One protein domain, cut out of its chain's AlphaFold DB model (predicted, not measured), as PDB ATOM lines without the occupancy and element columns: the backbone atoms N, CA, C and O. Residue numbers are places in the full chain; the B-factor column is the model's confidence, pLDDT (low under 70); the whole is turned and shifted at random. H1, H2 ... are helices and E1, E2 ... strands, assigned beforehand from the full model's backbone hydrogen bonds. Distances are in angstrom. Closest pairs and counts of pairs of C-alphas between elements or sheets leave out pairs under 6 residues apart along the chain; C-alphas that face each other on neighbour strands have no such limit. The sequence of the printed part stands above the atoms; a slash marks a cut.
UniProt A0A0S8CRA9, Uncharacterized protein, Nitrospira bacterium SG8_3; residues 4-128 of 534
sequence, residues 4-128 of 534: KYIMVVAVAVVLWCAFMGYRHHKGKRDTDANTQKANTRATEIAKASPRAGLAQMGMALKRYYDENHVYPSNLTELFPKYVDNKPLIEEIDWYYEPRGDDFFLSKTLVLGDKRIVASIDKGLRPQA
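This is residues 4 to 128 of the 534 residues of an uncharacterized protein of Nitrospira bacterium SG8_3 (UniProt A0A0S8CRA9). One very long straight helix, H1, sticks out with residues 4 to 34 from a small compact head, like a handle. In the head, H2 turns off from the far end of H1 and packs along one face of a small antiparallel sheet, and the short helices H3 and H4 lie beside H2. The printed part has 125 residues, in the order H1, H2, H3, H4, E1, E2, E3; the sheet's order is E1 - E2 - E3, and the class is mixed, helices and strands. The whole is extended, with a radius of gyration of the C-alphas of 22.5 A and spans of 78 by 39 by 20 A.

H1, residues 4 to 48, begins at C-alpha 4 (133.170, 148.546, 173.671) and is 65.6 A long. H2, residues 50 to 68, is 26.4 A long, beginning at C-alpha 50 (151.957, 156.088, 107.851). H3 is residues 75 to 78, 5.6 A, and H4 residues 86 to 90, 6.3 A. E1 is residues 94 to 99, 15.8 A; E2 residues 102 to 111, 29.4 A; E3 residues 114 to 120, 20.0 A, ending at C-alpha 120 (143.635, 159.742, 102.580).

H1 touches H2 with residues 42 to 47 alone, closest at the C-alphas of Ala 46 and Gly 53, 3.9 A; they run opposite ways at a steep tilt of 66 degrees. H1 also touches H4, closest at the C-alphas of Thr 43 and Leu 88, 5.2 A, and only grazes the sheet with residues 46 to 48. H2 is on the sheet at a height of 9.4 A, over E2 and E3, along the strands at 18 degrees to E2 on the local plane: two layers, a helix on one face of a sheet. The closest C-alphas of H2 and E2 are those of Pro 50 and Lys 107, 5.9 A. H2 and H3 only just touch, with 3 pairs of C-alphas within 8 A, closest at Ala 60 and Leu 78, 6.9 A. H4 is not on the sheet. E1, E2 and E3 form a meander, each strand the antiparallel neighbour of the one before. In the hairpin E1 and E2, N 97 and O 104 are 2.9 A apart, within hydrogen-bond range; in the hairpin E2 and E3, N 107 and O 118 are 2.8 A apart, also within range. In H1, H2 and H4 every O i to N i+4 pair is within hydrogen-bond range; H3 is too short for such a pair.

The C-alphas farthest apart are those of Lys 4 and Asp 113, 80.0 A. Without residues 4 to 34 the body spans 40 by 32 by 17 A. The printed part has no cut, and no link is long. The mean pLDDT of the printed part is 88.1; residue 114 and residues 126 to 128 are under 70.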
ATOM      1  N   LYS A   4     132.114 149.204 174.453       84.56
ATOM      2  CA  LYS A   4     133.170 148.546 173.671       84.56
ATOM      3  C   LYS A   4     132.718 148.141 172.258       84.56
ATOM      4  O   LYS A   4     133.467 148.355 171.315       84.56
ATOM      5  N   TYR A   5     131.493 147.636 172.085       86.06
ATOM      6  CA  TYR A   5     130.995 147.220 170.766       86.06
ATOM      7  C   TYR A   5     130.767 148.404 169.820       86.06
ATOM      8  O   TYR A   5     131.101 148.318 168.643       86.06
ATOM      9  N   ILE A   6     130.270 149.529 170.339       88.12
ATOM     10  CA  ILE A   6     130.052 150.749 169.546       88.12
ATOM     11  C   ILE A   6     131.391 151.281 169.011       88.12
ATOM     12  O   ILE A   6     131.479 151.676 167.851       88.12
ATOM     13  N   MET A   7     132.450 151.225 169.825       88.00
ATOM     14  CA  MET A   7     133.787 151.673 169.426       88.00
ATOM     15  C   MET A   7     134.381 150.795 168.313       88.00
ATOM     16  O   MET A   7     134.933 151.318 167.351       88.00
ATOM     17  N   VAL A   8     134.207 149.470 168.397       90.50
ATOM     18  CA  VAL A   8     134.677 148.528 167.365       90.50
ATOM     19  C   VAL A   8     133.942 148.736 166.039       90.50
ATOM     20  O   VAL A   8     134.579 148.776 164.987       90.50
ATOM     21  N   VAL A   9     132.619 148.927 166.073       91.88
ATOM     22  CA  VAL A   9     131.826 149.188 164.861       91.88
ATOM     23  C   VAL A   9     132.227 150.516 164.215       91.88
ATOM     24  O   VAL A   9     132.405 150.567 163.000       91.88
ATOM     25  N   ALA A  10     132.445 151.573 165.003       93.31
ATOM     26  CA  ALA A  10     132.886 152.864 164.474       93.31
ATOM     27  C   ALA A  10     134.244 152.762 163.755       93.31
ATOM     28  O   ALA A  10     134.397 153.278 162.648       93.31
ATOM     29  N   VAL A  11     135.209 152.039 164.335       94.75
ATOM     30  CA  VAL A  11     136.518 151.801 163.701       94.75
ATOM     31  C   VAL A  11     136.367 151.004 162.403       94.75
ATOM     32  O   VAL A  11     136.980 151.360 161.397       94.75
ATOM     33  N   ALA A  12     135.518 149.973 162.384       94.25
ATOM     34  CA  ALA A  12     135.272 149.180 161.180       94.25
ATOM     35  C   ALA A  12     134.670 150.018 160.036       94.25
ATOM     36  O   ALA A  12     135.095 149.879 158.889       94.25
ATOM     37  N   VAL A  13     133.738 150.930 160.339       95.94
ATOM     38  CA  VAL A  13     133.137 151.832 159.340       95.94
ATOM     39  C   VAL A  13     134.171 152.811 158.781       95.94
ATOM     40  O   VAL A  13     134.248 152.983 157.566       95.94
ATOM     41  N   VAL A  14     135.013 153.408 159.633       96.06
ATOM     42  CA  VAL A  14     136.077 154.322 159.179       96.06
ATOM     43  C   VAL A  14     137.081 153.596 158.280       96.06
ATOM     44  O   VAL A  14     137.425 154.105 157.213       96.06
ATOM     45  N   LEU A  15     137.505 152.385 158.660       95.38
ATOM     46  CA  LEU A  15     138.395 151.559 157.839       95.38
ATOM     47  C   LEU A  15     137.753 151.181 156.498       95.38
ATOM     48  O   LEU A  15     138.424 151.224 155.467       95.38
ATOM     49  N   TRP A  16     136.454 150.870 156.482       96.62
ATOM     50  CA  TRP A  16     135.722 150.573 155.250       96.62
ATOM     51  C   TRP A  16     135.629 151.787 154.318       96.62
ATOM     52  O   TRP A  16     135.916 151.674 153.124       96.62
ATOM     53  N   CYS A  17     135.287 152.966 154.844       95.44
ATOM     54  CA  CYS A  17     135.255 154.208 154.070       95.44
ATOM     55  C   CYS A  17     136.639 154.558 153.502       95.44
ATOM     56  O   CYS A  17     136.745 154.907 152.324       95.44
ATOM     57  N   ALA A  18     137.703 154.401 154.297       93.44
ATOM     58  CA  ALA A  18     139.078 154.598 153.839       93.44
ATOM     59  C   ALA A  18     139.462 153.603 152.726       93.44
ATOM     60  O   ALA A  18     140.037 154.003 151.711       93.44
ATOM     61  N   PHE A  19     139.088 152.326 152.864       94.12
ATOM     62  CA  PHE A  19     139.318 151.301 151.844       94.12
ATOM     63  C   PHE A  19     138.569 151.596 150.536       94.12
ATOM     64  O   PHE A  19     139.154 151.484 149.458       94.12
ATOM     65  N   MET A  20     137.303 152.018 150.608       94.19
ATOM     66  CA  MET A  20     136.512 152.389 149.429       94.19
ATOM     67  C   MET A  20     137.082 153.627 148.725       94.19
ATOM     68  O   MET A  20     137.204 153.624 147.498       94.19
ATOM     69  N   GLY A  21     137.509 154.644 149.482       91.50
ATOM     70  CA  GLY A  21     138.207 155.811 148.935       91.50
ATOM     71  C   GLY A  21     139.511 155.425 148.228       91.50
ATOM     72  O   GLY A  21     139.745 155.826 147.086       91.50
ATOM     73  N   TYR A  22     140.323 154.569 148.857       92.94
ATOM     74  CA  TYR A  22     141.547 154.040 148.253       92.94
ATOM     75  C   TYR A  22     141.265 153.236 146.977       92.94
ATOM     76  O   TYR A  22     141.919 153.459 145.959       92.94
ATOM     77  N   ARG A  23     140.272 152.337 146.991       88.69
ATOM     78  CA  ARG A  23     139.897 151.513 145.832       88.69
ATOM     79  C   ARG A  23     139.436 152.370 144.653       88.69
ATOM     80  O   ARG A  23     139.845 152.103 143.524       88.69
ATOM     81  N   HIS A  24     138.639 153.408 144.903       86.81
ATOM     82  CA  HIS A  24     138.172 154.330 143.862       86.81
ATOM     83  C   HIS A  24     139.326 155.121 143.234       86.81
ATOM     84  O   HIS A  24     139.436 155.204 142.011       86.81
ATOM     85  N   HIS A  25     140.241 155.648 144.055       82.75
ATOM     86  CA  HIS A  25     141.421 156.363 143.557       82.75
ATOM     87  C   HIS A  25     142.419 155.449 142.841       82.75
ATOM     88  O   HIS A  25     143.008 155.864 141.843       82.75
ATOM     89  N   LYS A  26     142.598 154.209 143.313       83.38
ATOM     90  CA  LYS A  26     143.447 153.215 142.649       83.38
ATOM     91  C   LYS A  26     142.888 152.846 141.276       83.38
ATOM     92  O   LYS A  26     143.632 152.884 140.306       83.38
ATOM     93  N   GLY A  27     141.575 152.617 141.180       79.88
ATOM     94  CA  GLY A  27     140.903 152.370 139.903       79.88
ATOM     95  C   GLY A  27     141.137 153.497 138.896       79.88
ATOM     96  O   GLY A  27     141.559 153.230 137.776       79.88
ATOM     97  N   LYS A  28     140.961 154.763 139.305       78.38
ATOM     98  CA  LYS A  28     141.237 155.917 138.430       78.38
ATOM     99  C   LYS A  28     142.694 155.965 137.960       78.38
ATOM    100  O   LYS A  28     142.925 156.044 136.762       78.38
ATOM    101  N   ARG A  29     143.664 155.813 138.871       77.94
ATOM    102  CA  ARG A  29     145.098 155.807 138.520       77.94
ATOM    103  C   ARG A  29     145.467 154.688 137.551       77.94
ATOM    104  O   ARG A  29     146.229 154.930 136.623       77.94
ATOM    105  N   ASP A  30     144.929 153.489 137.754       78.31
ATOM    106  CA  ASP A  30     145.183 152.357 136.859       78.31
ATOM    107  C   ASP A  30     144.556 152.602 135.476       78.31
ATOM    108  O   ASP A  30     145.147 152.252 134.454       78.31
ATOM    109  N   THR A  31     143.393 153.262 135.429       79.88
ATOM    110  CA  THR A  31     142.732 153.647 134.173       79.88
ATOM    111  C   THR A  31     143.549 154.707 133.429       79.88
ATOM    112  O   THR A  31     143.852 154.509 132.257       79.88
ATOM    113  N   ASP A  32     143.991 155.763 134.118       80.19
ATOM    114  CA  ASP A  32     144.809 156.847 133.552       80.19
ATOM    115  C   ASP A  32     146.185 156.348 133.078       80.19
ATOM    116  O   ASP A  32     146.687 156.738 132.024       80.19
ATOM    117  N   ALA A  33     146.808 155.432 133.826       80.62
ATOM    118  CA  ALA A  33     148.074 154.825 133.425       80.62
ATOM    119  C   ALA A  33     147.912 153.934 132.182       80.62
ATOM    120  O   ALA A  33     148.796 153.887 131.322       80.62
ATOM    121  N   ASN A  34     146.787 153.224 132.068       80.88
ATOM    122  CA  ASN A  34     146.494 152.396 130.903       80.88
ATOM    123  C   ASN A  34     146.151 153.241 129.670       80.88
ATOM    124  O   ASN A  34     146.621 152.908 128.582       80.88
ATOM    125  N   THR A  35     145.406 154.341 129.822       80.00
ATOM    126  CA  THR A  35     145.131 155.273 128.717       80.00
ATOM    127  C   THR A  35     146.406 155.966 128.255       80.00
ATOM    128  O   THR A  35     146.655 156.009 127.055       80.00
ATOM    129  N   GLN A  36     147.285 156.393 129.169       81.06
ATOM    130  CA  GLN A  36     148.602 156.922 128.798       81.06
ATOM    131  C   GLN A  36     149.429 155.900 128.015       81.06
ATOM    132  O   GLN A  36     149.907 156.218 126.932       81.06
ATOM    133  N   LYS A  37     149.542 154.652 128.491       84.94
ATOM    134  CA  LYS A  37     150.271 153.593 127.766       84.94
ATOM    135  C   LYS A  37     149.670 153.298 126.392       84.94
ATOM    136  O   LYS A  37     150.416 153.069 125.441       84.94
ATOM    137  N   ALA A  38     148.343 153.275 126.279       83.00
ATOM    138  CA  ALA A  38     147.658 153.086 125.005       83.00
ATOM    139  C   ALA A  38     147.932 154.254 124.045       83.00
ATOM    140  O   ALA A  38     148.241 154.021 122.878       83.00
ATOM    141  N   ASN A  39     147.911 155.487 124.553       84.19
ATOM    142  CA  ASN A  39     148.213 156.697 123.796       84.19
ATOM    143  C   ASN A  39     149.665 156.704 123.304       84.19
ATOM    144  O   ASN A  39     149.898 156.888 122.111       84.19
ATOM    145  N   THR A  40     150.641 156.407 124.166       86.50
ATOM    146  CA  THR A  40     152.054 156.321 123.760       86.50
ATOM    147  C   THR A  40     152.252 155.277 122.662       86.50
ATOM    148  O   THR A  40     152.861 155.575 121.636       86.50
ATOM    149  N   ARG A  41     151.652 154.088 122.812       87.06
ATOM    150  CA  ARG A  41     151.701 153.037 121.783       87.06
ATOM    151  C   ARG A  41     151.043 153.467 120.478       87.06
ATOM    152  O   ARG A  41     151.574 153.168 119.415       87.06
ATOM    153  N   ALA A  42     149.908 154.162 120.531       83.00
ATOM    154  CA  ALA A  42     149.248 154.673 119.334       83.00
ATOM    155  C   ALA A  42     150.143 155.680 118.594       83.00
ATOM    156  O   ALA A  42     150.290 155.579 117.378       83.00
ATOM    157  N   THR A  43     150.810 156.588 119.318       88.56
ATOM    158  CA  THR A  43     151.775 157.527 118.728       88.56
ATOM    159  C   THR A  43     152.971 156.796 118.117       88.56
ATOM    160  O   THR A  43     153.366 157.110 116.998       88.56
ATOM    161  N   GLU A  44     153.532 155.796 118.802       89.94
ATOM    162  CA  GLU A  44     154.645 154.981 118.290       89.94
ATOM    163  C   GLU A  44     154.261 154.208 117.022       89.94
ATOM    164  O   GLU A  44     154.985 154.248 116.027       89.94
ATOM    165  N   ILE A  45     153.091 153.560 117.018       87.94
ATOM    166  CA  ILE A  45     152.560 152.843 115.852       87.94
ATOM    167  C   ILE A  45     152.326 153.814 114.697       87.94
ATOM    168  O   ILE A  45     152.693 153.524 113.558       87.94
ATOM    169  N   ALA A  46     151.745 154.980 114.978       87.94
ATOM    170  CA  ALA A  46     151.521 155.996 113.969       87.94
ATOM    171  C   ALA A  46     152.851 156.513 113.411       87.94
ATOM    172  O   ALA A  46     152.956 156.676 112.197       87.94
ATOM    173  N   LYS A  47     153.883 156.734 114.240       87.69
ATOM    174  CA  LYS A  47     155.246 157.100 113.801       87.69
ATOM    175  C   LYS A  47     155.871 156.024 112.912       87.69
ATOM    176  O   LYS A  47     156.390 156.366 111.855       87.69
ATOM    177  N   ALA A  48     155.756 154.755 113.290       86.56
ATOM    178  CA  ALA A  48     156.325 153.637 112.539       86.56
ATOM    179  C   ALA A  48     155.578 153.328 111.227       86.56
ATOM    180  O   ALA A  48     156.183 152.836 110.277       86.56
ATOM    181  N   SER A  49     154.270 153.602 111.158       86.38
ATOM    182  CA  SER A  49     153.418 153.253 110.018       86.38
ATOM    183  C   SER A  49     152.536 154.428 109.584       86.38
ATOM    184  O   SER A  49     151.569 154.763 110.279       86.38
ATOM    185  N   PRO A  50     152.783 155.012 108.391       85.25
ATOM    186  CA  PRO A  50     151.957 156.088 107.851       85.25
ATOM    187  C   PRO A  50     150.484 155.695 107.753       85.25
ATOM    188  O   PRO A  50     149.606 156.462 108.134       85.25
ATOM    189  N   ARG A  51     150.210 154.459 107.321       86.00
ATOM    190  CA  ARG A  51     148.849 153.933 107.163       86.00
ATOM    191  C   ARG A  51     148.100 153.818 108.483       86.00
ATOM    192  O   ARG A  51     146.931 154.182 108.536       86.00
ATOM    193  N   ALA A  52     148.754 153.315 109.531       86.44
ATOM    194  CA  ALA A  52     148.102 153.139 110.827       86.44
ATOM    195  C   ALA A  52     147.720 154.493 111.438       86.44
ATOM    196  O   ALA A  52     146.591 154.668 111.895       86.44
ATOM    197  N   GLY A  53     148.630 155.469 111.359       89.25
ATOM    198  CA  GLY A  53     148.343 156.828 111.797       89.25
ATOM    199  C   GLY A  53     147.212 157.478 110.989       89.25
ATOM    200  O   GLY A  53     146.299 158.053 111.576       89.25
ATOM    201  N   LEU A  54     147.252 157.374 109.654       91.06
ATOM    202  CA  LEU A  54     146.218 157.946 108.784       91.06
ATOM    203  C   LEU A  54     144.848 157.325 109.049       91.06
ATOM    204  O   LEU A  54     143.868 158.051 109.112       91.06
ATOM    205  N   ALA A  55     144.766 156.009 109.260       89.69
ATOM    206  CA  ALA A  55     143.503 155.353 109.586       89.69
ATOM    207  C   ALA A  55     142.900 155.903 110.888       89.69
ATOM    208  O   ALA A  55     141.710 156.213 110.933       89.69
ATOM    209  N   GLN A  56     143.716 156.071 111.934       90.88
ATOM    210  CA  GLN A  56     143.259 156.631 113.206       90.88
ATOM    211  C   GLN A  56     142.787 158.081 113.053       90.88
ATOM    212  O   GLN A  56     141.701 158.426 113.519       90.88
ATOM    213  N   MET A  57     143.570 158.914 112.364       94.00
ATOM    214  CA  MET A  57     143.244 160.326 112.171       94.00
ATOM    215  C   MET A  57     142.044 160.523 111.234       94.00
ATOM    216  O   MET A  57     141.166 161.333 111.510       94.00
ATOM    217  N   GLY A  58     141.942 159.726 110.171       93.38
ATOM    218  CA  GLY A  58     140.801 159.721 109.257       93.38
ATOM    219  C   GLY A  58     139.495 159.333 109.948       93.38
ATOM    220  O   GLY A  58     138.468 159.967 109.720       93.38
ATOM    221  N   MET A  59     139.522 158.348 110.853       92.44
ATOM    222  CA  MET A  59     138.350 158.017 111.672       92.44
ATOM    223  C   MET A  59     137.939 159.172 112.592       92.44
ATOM    224  O   MET A  59     136.744 159.411 112.753       92.44
ATOM    225  N   ALA A  60     138.898 159.892 113.182       95.19
ATOM    226  CA  ALA A  60     138.604 161.062 114.009       95.19
ATOM    227  C   ALA A  60     137.993 162.208 113.187       95.19
ATOM    228  O   ALA A  60     136.974 162.764 113.588       95.19
ATOM    229  N   LEU A  61     138.558 162.500 112.010       95.31
ATOM    230  CA  LEU A  61     138.024 163.490 111.071       95.31
ATOM    231  C   LEU A  61     136.608 163.140 110.612       95.31
ATOM    232  O   LEU A  61     135.744 164.011 110.569       95.31
ATOM    233  N   LYS A  62     136.347 161.861 110.320       94.44
ATOM    234  CA  LYS A  62     135.006 161.394 109.963       94.44
ATOM    235  C   LYS A  62     134.007 161.622 111.099       94.44
ATOM    236  O   LYS A  62     132.950 162.179 110.849       94.44
ATOM    237  N   ARG A  63     134.353 161.262 112.341       95.81
ATOM    238  CA  ARG A  63     133.478 161.504 113.504       95.81
ATOM    239  C   ARG A  63     133.208 162.992 113.725       95.81
ATOM    240  O   ARG A  63     132.079 163.357 114.021       95.81
ATOM    241  N   TYR A  64     134.224 163.838 113.558       95.81
ATOM    242  CA  TYR A  64     134.050 165.288 113.632       95.81
ATOM    243  C   TYR A  64     133.061 165.778 112.567       95.81
ATOM    244  O   TYR A  64     132.155 166.546 112.884       95.81
ATOM    245  N   TYR A  65     133.198 165.311 111.325       94.69
ATOM    246  CA  TYR A  65     132.290 165.671 110.236       94.69
ATOM    247  C   TYR A  65     130.864 165.160 110.466       94.69
ATOM    248  O   TYR A  65     129.912 165.896 110.233       94.69
ATOM    249  N   ASP A  66     130.703 163.933 110.965       95.06
ATOM    250  CA  ASP A  66     129.387 163.359 111.265       95.06
ATOM    251  C   ASP A  66     128.620 164.209 112.303       95.06
ATOM    252  O   ASP A  66     127.395 164.291 112.239       95.06
ATOM    253  N   GLU A  67     129.327 164.872 113.230       96.56
ATOM    254  CA  GLU A  67     128.727 165.740 114.254       96.56
ATOM    255  C   GLU A  67     128.560 167.210 113.824       96.56
ATOM    256  O   GLU A  67     127.589 167.848 114.227       96.56
ATOM    257  N   ASN A  68     129.493 167.766 113.042       94.75
ATOM    258  CA  ASN A  68     129.528 169.203 112.716       94.75
ATOM    259  C   ASN A  68     129.134 169.516 111.264       94.75
ATOM    260  O   ASN A  68     128.985 170.683 110.909       94.75
ATOM    261  N   HIS A  69     128.999 168.495 110.415       94.56
ATOM    262  CA  HIS A  69     128.775 168.588 108.965       94.56
ATOM    263  C   HIS A  69     129.829 169.401 108.188       94.56
ATOM    264  O   HIS A  69     129.618 169.753 107.027       94.56
ATOM    265  N   VAL A  70     130.975 169.681 108.813       94.62
ATOM    266  CA  VAL A  70     132.125 170.397 108.246       94.62
ATOM    267  C   VAL A  70     133.397 169.759 108.805       94.62
ATOM    268  O   VAL A  70     133.404 169.300 109.948       94.62
ATOM    269  N   TYR A  71     134.466 169.681 108.009       95.12
ATOM    270  CA  TYR A  71     135.775 169.232 108.496       95.12
ATOM    271  C   TYR A  71     136.468 170.335 109.316       95.12
ATOM    272  O   TYR A  71     136.267 171.516 109.029       95.12
ATOM    273  N   PRO A  72     137.276 169.988 110.335       96.12
ATOM    274  CA  PRO A  72     137.889 170.994 111.197       96.12
ATOM    275  C   PRO A  72     138.862 171.880 110.410       96.12
ATOM    276  O   PRO A  72     139.490 171.432 109.455       96.12
ATOM    277  N   SER A  73     139.052 173.134 110.825       94.81
ATOM    278  CA  SER A  73     139.998 174.022 110.122       94.81
ATOM    279  C   SER A  73     141.455 173.613 110.366       94.81
ATOM    280  O   SER A  73     142.347 173.902 109.571       94.81
ATOM    281  N   ASN A  74     141.706 172.931 111.483       95.50
ATOM    282  CA  ASN A  74     143.006 172.418 111.893       95.50
ATOM    283  C   ASN A  74     142.843 171.094 112.659       95.50
ATOM    284  O   ASN A  74     141.805 170.824 113.257       95.50
ATOM    285  N   LEU A  75     143.894 170.272 112.711       95.38
ATOM    286  CA  LEU A  75     143.831 169.002 113.447       95.38
ATOM    287  C   LEU A  75     143.738 169.176 114.974       95.38
ATOM    288  O   LEU A  75     143.343 168.235 115.658       95.38
ATOM    289  N   THR A  76     144.073 170.348 115.528       95.06
ATOM    290  CA  THR A  76     144.005 170.578 116.982       95.06
ATOM    291  C   THR A  76     142.575 170.623 117.514       95.06
ATOM    292  O   THR A  76     142.362 170.263 118.668       95.06
ATOM    293  N   GLU A  77     141.589 170.950 116.675       95.56
ATOM    294  CA  GLU A  77     140.159 170.881 117.015       95.56
ATOM    295  C   GLU A  77     139.658 169.451 117.272       95.56
ATOM    296  O   GLU A  77     138.610 169.256 117.890       95.56
ATOM    297  N   LEU A  78     140.402 168.430 116.829       94.50
ATOM    298  CA  LEU A  78     140.063 167.038 117.119       94.50
ATOM    299  C   LEU A  78     140.325 166.675 118.588       94.50
ATOM    300  O   LEU A  78     139.729 165.724 119.100       94.50
ATOM    301  N   PHE A  79     141.195 167.414 119.278       94.06
ATOM    302  CA  PHE A  79     141.499 167.198 120.687       94.06
ATOM    303  C   PHE A  79     140.591 168.047 121.599       94.06
ATOM    304  O   PHE A  79     140.346 169.216 121.305       94.06
ATOM    305  N   PRO A  80     140.144 167.520 122.756       94.44
ATOM    306  CA  PRO A  80     140.328 166.144 123.231       94.44
ATOM    307  C   PRO A  80     139.254 165.173 122.731       94.44
ATOM    308  O   PRO A  80     139.428 163.972 122.851       94.44
ATOM    309  N   LYS A  81     138.136 165.670 122.191       95.38
ATOM    310  CA  LYS A  81     136.905 164.881 122.033       95.38
ATOM    311  C   LYS A  81     137.015 163.714 121.039       95.38
ATOM    312  O   LYS A  81     136.426 162.663 121.272       95.38
ATOM    313  N   TYR A  82     137.716 163.902 119.922       93.56
ATOM    314  CA  TYR A  82     137.814 162.913 118.838       93.56
ATOM    315  C   TYR A  82     139.167 162.195 118.817       93.56
ATOM    316  O   TYR A  82     139.263 161.068 118.327       93.56
ATOM    317  N   VAL A  83     140.201 162.838 119.362       93.06
ATOM    318  CA  VAL A  83     141.535 162.284 119.585       93.06
ATOM    319  C   VAL A  83     141.963 162.647 121.003       93.06
ATOM    320  O   VAL A  83     142.333 163.786 121.264       93.06
ATOM    321  N   ASP A  84     141.983 161.664 121.904       89.38
ATOM    322  CA  ASP A  84     142.377 161.864 123.311       89.38
ATOM    323  C   ASP A  84     143.892 162.096 123.488       89.38
ATOM    324  O   ASP A  84     144.376 162.478 124.554       89.38
ATOM    325  N   ASN A  85     144.671 161.820 122.442       90.19
ATOM    326  CA  ASN A  85     146.125 161.802 122.474       90.19
ATOM    327  C   ASN A  85     146.708 163.012 121.740       90.19
ATOM    328  O   ASN A  85     146.981 162.950 120.543       90.19
ATOM    329  N   LYS A  86     146.934 164.105 122.468       90.81
ATOM    330  CA  LYS A  86     147.518 165.341 121.926       90.81
ATOM    331  C   LYS A  86     148.861 165.127 121.183       90.81
ATOM    332  O   LYS A  86     148.977 165.623 120.061       90.81
ATOM    333  N   PRO A  87     149.817 164.320 121.695       91.88
ATOM    334  CA  PRO A  87     151.023 163.933 120.955       91.88
ATOM    335  C   PRO A  87     150.787 163.344 119.561       91.88
ATOM    336  O   PRO A  87     151.616 163.527 118.675       91.88
ATOM    337  N   LEU A  88     149.667 162.648 119.337       90.31
ATOM    338  CA  LEU A  88     149.346 162.105 118.016       90.31
ATOM    339  C   LEU A  88     149.159 163.220 116.980       90.31
ATOM    340  O   LEU A  88     149.453 162.995 115.812       90.31
ATOM    341  N   ILE A  89     148.674 164.391 117.397       92.38
ATOM    342  CA  ILE A  89     148.449 165.556 116.534       92.38
ATOM    343  C   ILE A  89     149.724 166.399 116.420       92.38
ATOM    344  O   ILE A  89     150.045 166.855 115.330       92.38
ATOM    345  N   GLU A  90     150.449 166.599 117.524       91.56
ATOM    346  CA  GLU A  90     151.561 167.559 117.582       91.56
ATOM    347  C   GLU A  90     152.937 166.972 117.234       91.56
ATOM    348  O   GLU A  90     153.770 167.680 116.678       91.56
ATOM    349  N   GLU A  91     153.210 165.705 117.563       90.12
ATOM    350  CA  GLU A  91     154.536 165.099 117.346       90.12
ATOM    351  C   GLU A  91     154.682 164.412 115.986       90.12
ATOM    352  O   GLU A  91     155.757 163.912 115.647       90.12
ATOM    353  N   ILE A  92     153.587 164.289 115.243       89.94
ATOM    354  CA  ILE A  92     153.584 163.671 113.927       89.94
ATOM    355  C   ILE A  92     153.437 164.773 112.890       89.94
ATOM    356  O   ILE A  92     152.496 165.557 112.949       89.94
ATOM    357  N   ASP A  93     154.332 164.765 111.905       89.75
ATOM    358  CA  ASP A  93     154.296 165.681 110.767       89.75
ATOM    359  C   ASP A  93     153.137 165.332 109.822       89.75
ATOM    360  O   ASP A  93     153.296 164.661 108.793       89.75
ATOM    361  N   TRP A  94     151.937 165.749 110.212       92.62
ATOM    362  CA  TRP A  94     150.755 165.703 109.372       92.62
ATOM    363  C   TRP A  94     150.777 166.844 108.368       92.62
ATOM    364  O   TRP A  94     151.060 167.991 108.707       92.62
ATOM    365  N   TYR A  95     150.376 166.540 107.144       93.00
ATOM    366  CA  TYR A  95     149.941 167.551 106.200       93.00
ATOM    367  C   TYR A  95     148.429 167.437 106.058       93.00
ATOM    368  O   TYR A  95     147.927 166.411 105.595       93.00
ATOM    369  N   TYR A  96     147.721 168.468 106.502       94.50
ATOM    370  CA  TYR A  96     146.268 168.518 106.519       94.50
ATOM    371  C   TYR A  96     145.781 169.765 105.790       94.50
ATOM    372  O   TYR A  96     146.233 170.870 106.086       94.50
ATOM    373  N   GLU A  97     144.850 169.575 104.866       93.69
ATOM    374  CA  GLU A  97     144.200 170.644 104.119       93.69
ATOM    375  C   GLU A  97     142.678 170.407 104.128       93.69
ATOM    376  O   GLU A  97     142.210 169.423 103.541       93.69
ATOM    377  N   PRO A  98     141.886 171.263 104.797       92.19
ATOM    378  CA  PRO A  98     140.432 171.196 104.724       92.19
ATOM    379  C   PRO A  98     139.940 171.730 103.371       92.19
ATOM    380  O   PRO A  98     140.413 172.755 102.884       92.19
ATOM    381  N   ARG A  99     138.964 171.052 102.762       91.12
ATOM    382  CA  ARG A  99     138.385 171.390 101.448       91.12
ATOM    383  C   ARG A  99     136.855 171.409 101.507       91.12
ATOM    384  O   ARG A  99     136.185 170.783 100.694       91.12
ATOM    385  N   GLY A 100     136.291 172.107 102.492       87.25
ATOM    386  CA  GLY A 100     134.839 172.202 102.674       87.25
ATOM    387  C   GLY A 100     134.203 170.858 103.049       87.25
ATOM    388  O   GLY A 100     134.233 170.473 104.217       87.25
ATOM    389  N   ASP A 101     133.626 170.160 102.064       88.50
ATOM    390  CA  ASP A 101     133.018 168.824 102.202       88.50
ATOM    391  C   ASP A 101     134.016 167.670 101.990       88.50
ATOM    392  O   ASP A 101     133.634 166.499 102.014       88.50
ATOM    393  N   ASP A 102     135.285 167.992 101.749       89.25
ATOM    394  CA  ASP A 102     136.387 167.046 101.624       89.25
ATOM    395  C   ASP A 102     137.575 167.493 102.486       89.25
ATOM    396  O   ASP A 102     137.626 168.612 103.005       89.25
ATOM    397  N   PHE A 103     138.557 166.617 102.647       92.12
ATOM    398  CA  PHE A 103     139.837 166.951 103.248       92.12
ATOM    399  C   PHE A 103     140.947 166.179 102.555       92.12
ATOM    400  O   PHE A 103     140.744 165.089 102.029       92.12
ATOM    401  N   PHE A 104     142.154 166.720 102.616       92.06
ATOM    402  CA  PHE A 104     143.355 165.984 102.275       92.06
ATOM    403  C   PHE A 104     144.192 165.817 103.533       92.06
ATOM    404  O   PHE A 104     144.596 166.797 104.158       92.06
ATOM    405  N   LEU A 105     144.448 164.570 103.921       93.31
ATOM    406  CA  LEU A 105     145.373 164.257 104.999       93.31
ATOM    407  C   LEU A 105     146.477 163.371 104.447       93.31
ATOM    408  O   LEU A 105     146.213 162.294 103.916       93.31
ATOM    409  N   SER A 106     147.724 163.790 104.614       92.12
ATOM    410  CA  SER A 106     148.876 162.984 104.244       92.12
ATOM    411  C   SER A 106     149.936 162.962 105.327       92.12
ATOM    412  O   SER A 106     150.009 163.827 106.203       92.12
ATOM    413  N   LYS A 107     150.754 161.918 105.264       90.62
ATOM    414  CA  LYS A 107     151.894 161.721 106.136       90.62
ATOM    415  C   LYS A 107     153.081 161.239 105.324       90.62
ATOM    416  O   LYS A 107     152.982 160.270 104.570       90.62
ATOM    417  N   THR A 108     154.212 161.899 105.534       83.06
ATOM    418  CA  THR A 108     155.505 161.484 104.996       83.06
ATOM    419  C   THR A 108     156.280 160.720 106.069       83.06
ATOM    420  O   THR A 108     156.377 161.179 107.203       83.06
ATOM    421  N   LEU A 109     156.874 159.582 105.713       83.06
ATOM    422  CA  LEU A 109     157.863 158.877 106.526       83.06
ATOM    423  C   LEU A 109     159.148 158.684 105.720       83.06
ATOM    424  O   LEU A 109     159.113 158.211 104.585       83.06
ATOM    425  N   VAL A 110     160.282 159.045 106.314       81.81
ATOM    426  CA  VAL A 110     161.610 158.832 105.730       81.81
ATOM    427  C   VAL A 110     162.215 157.586 106.383       81.81
ATOM    428  O   VAL A 110     162.480 157.576 107.581       81.81
ATOM    429  N   LEU A 111     162.377 156.513 105.607       76.44
ATOM    430  CA  LEU A 111     162.961 155.231 106.019       76.44
ATOM    431  C   LEU A 111     164.270 155.022 105.248       76.44
ATOM    432  O   LEU A 111     164.263 154.556 104.106       76.44
ATOM    433  N   GLY A 112     165.394 155.398 105.865       83.38
ATOM    434  CA  GLY A 112     166.687 155.472 105.175       83.38
ATOM    435  C   GLY A 112     166.617 156.472 104.018       83.38
ATOM    436  O   GLY A 112     166.147 157.590 104.205       83.38
ATOM    437  N   ASP A 113     166.986 156.042 102.810       80.94
ATOM    438  CA  ASP A 113     166.939 156.882 101.600       80.94
ATOM    439  C   ASP A 113     165.561 156.910 100.912       80.94
ATOM    440  O   ASP A 113     165.386 157.532  99.862       80.94
ATOM    441  N   LYS A 114     164.562 156.202 101.458       67.19
ATOM    442  CA  LYS A 114     163.224 156.104 100.861       67.19
ATOM    443  C   LYS A 114     162.239 157.008 101.595       67.19
ATOM    444  O   LYS A 114     161.984 156.835 102.784       67.19
ATOM    445  N   ARG A 115     161.630 157.937 100.857       76.62
ATOM    446  CA  ARG A 115     160.506 158.760 101.321       76.62
ATOM    447  C   ARG A 115     159.196 158.077 100.931       76.62
ATOM    448  O   ARG A 115     158.893 157.968  99.747       76.62
ATOM    449  N   ILE A 116     158.436 157.624 101.920       77.50
ATOM    450  CA  ILE A 116     157.115 157.015 101.749       77.50
ATOM    451  C   ILE A 116     156.073 158.073 102.098       77.50
ATOM    452  O   ILE A 116     156.092 158.619 103.201       77.50
ATOM    453  N   VAL A 117     155.169 158.373 101.170       82.19
ATOM    454  CA  VAL A 117     154.040 159.278 101.404       82.19
ATOM    455  C   VAL A 117     152.763 158.460 101.317       82.19
ATOM    456  O   VAL A 117     152.557 157.729 100.354       82.19
ATOM    457  N   ALA A 118     151.922 158.570 102.337       85.00
ATOM    458  CA  ALA A 118     150.579 158.018 102.314       85.00
ATOM    459  C   ALA A 118     149.579 159.156 102.516       85.00
ATOM    460  O   ALA A 118     149.832 160.068 103.306       85.00
ATOM    461  N   SER A 119     148.454 159.097 101.813       88.50
ATOM    462  CA  SER A 119     147.372 160.071 101.923       88.50
ATOM    463  C   SER A 119     146.010 159.388 101.973       88.50
ATOM    464  O   SER A 119     145.839 158.253 101.514       88.50
ATOM    465  N   ILE A 120     145.052 160.086 102.570       88.25
ATOM    466  CA  ILE A 120     143.635 159.742 102.580       88.25
ATOM    467  C   ILE A 120     142.808 161.001 102.297       88.25
ATOM    468  O   ILE A 120     143.217 162.116 102.632       88.25
ATOM    469  N   ASP A 121     141.645 160.783 101.700       88.38
ATOM    470  CA  ASP A 121     140.598 161.772 101.442       88.38
ATOM    471  C   ASP A 121     139.322 161.426 102.237       88.38
ATOM    472  O   ASP A 121     139.324 160.481 103.047       88.38
ATOM    473  N   LYS A 122     138.202 162.127 101.991       84.00
ATOM    474  CA  LYS A 122     136.896 161.805 102.603       84.00
ATOM    475  C   LYS A 122     136.443 160.358 102.417       84.00
ATOM    476  O   LYS A 122     135.671 159.842 103.228       84.00
ATOM    477  N   GLY A 123     136.927 159.673 101.381       80.62
ATOM    478  CA  GLY A 123     136.634 158.267 101.130       80.62
ATOM    479  C   GLY A 123     137.303 157.312 102.120       80.62
ATOM    480  O   GLY A 123     136.994 156.119 102.099       80.62
ATOM    481  N   LEU A 124     138.220 157.801 102.970       77.94
ATOM    482  CA  LEU A 124     139.079 157.009 103.863       77.94
ATOM    483  C   LEU A 124     139.845 155.898 103.131       77.94
ATOM    484  O   LEU A 124     140.303 154.928 103.744       77.94
ATOM    485  N   ARG A 125     139.983 156.019 101.809       72.62
ATOM    486  CA  ARG A 125     140.719 155.059 100.999       72.62
ATOM    487  C   ARG A 125     142.176 155.504 100.972       72.62
ATOM    488  O   ARG A 125     142.443 156.635 100.573       72.62
ATOM    489  N   PRO A 126     143.125 154.649 101.390       61.62
ATOM    490  CA  PRO A 126     144.533 154.957 101.220       61.62
ATOM    491  C   PRO A 126     144.812 155.052  99.723       61.62
ATOM    492  O   PRO A 126     144.743 154.043  99.016       61.62
ATOM    493  N   GLN A 127     145.107 156.256  99.242       64.06
ATOM    494  CA  GLN A 127     145.562 156.427  97.871       64.06
ATOM    495  C   GLN A 127     146.973 155.830  97.795       64.06
ATOM    496  O   GLN A 127     147.844 156.130  98.618       64.06
ATOM    497  N   ALA A 128     147.144 154.845  96.911       45.78
ATOM    498  CA  ALA A 128     148.379 154.079  96.801       45.78
ATOM    499  C   ALA A 128     149.541 154.987  96.389       45.78
ATOM    500  O   ALA A 128     149.339 155.897  95.596       45.78
TER     501      ALA A 128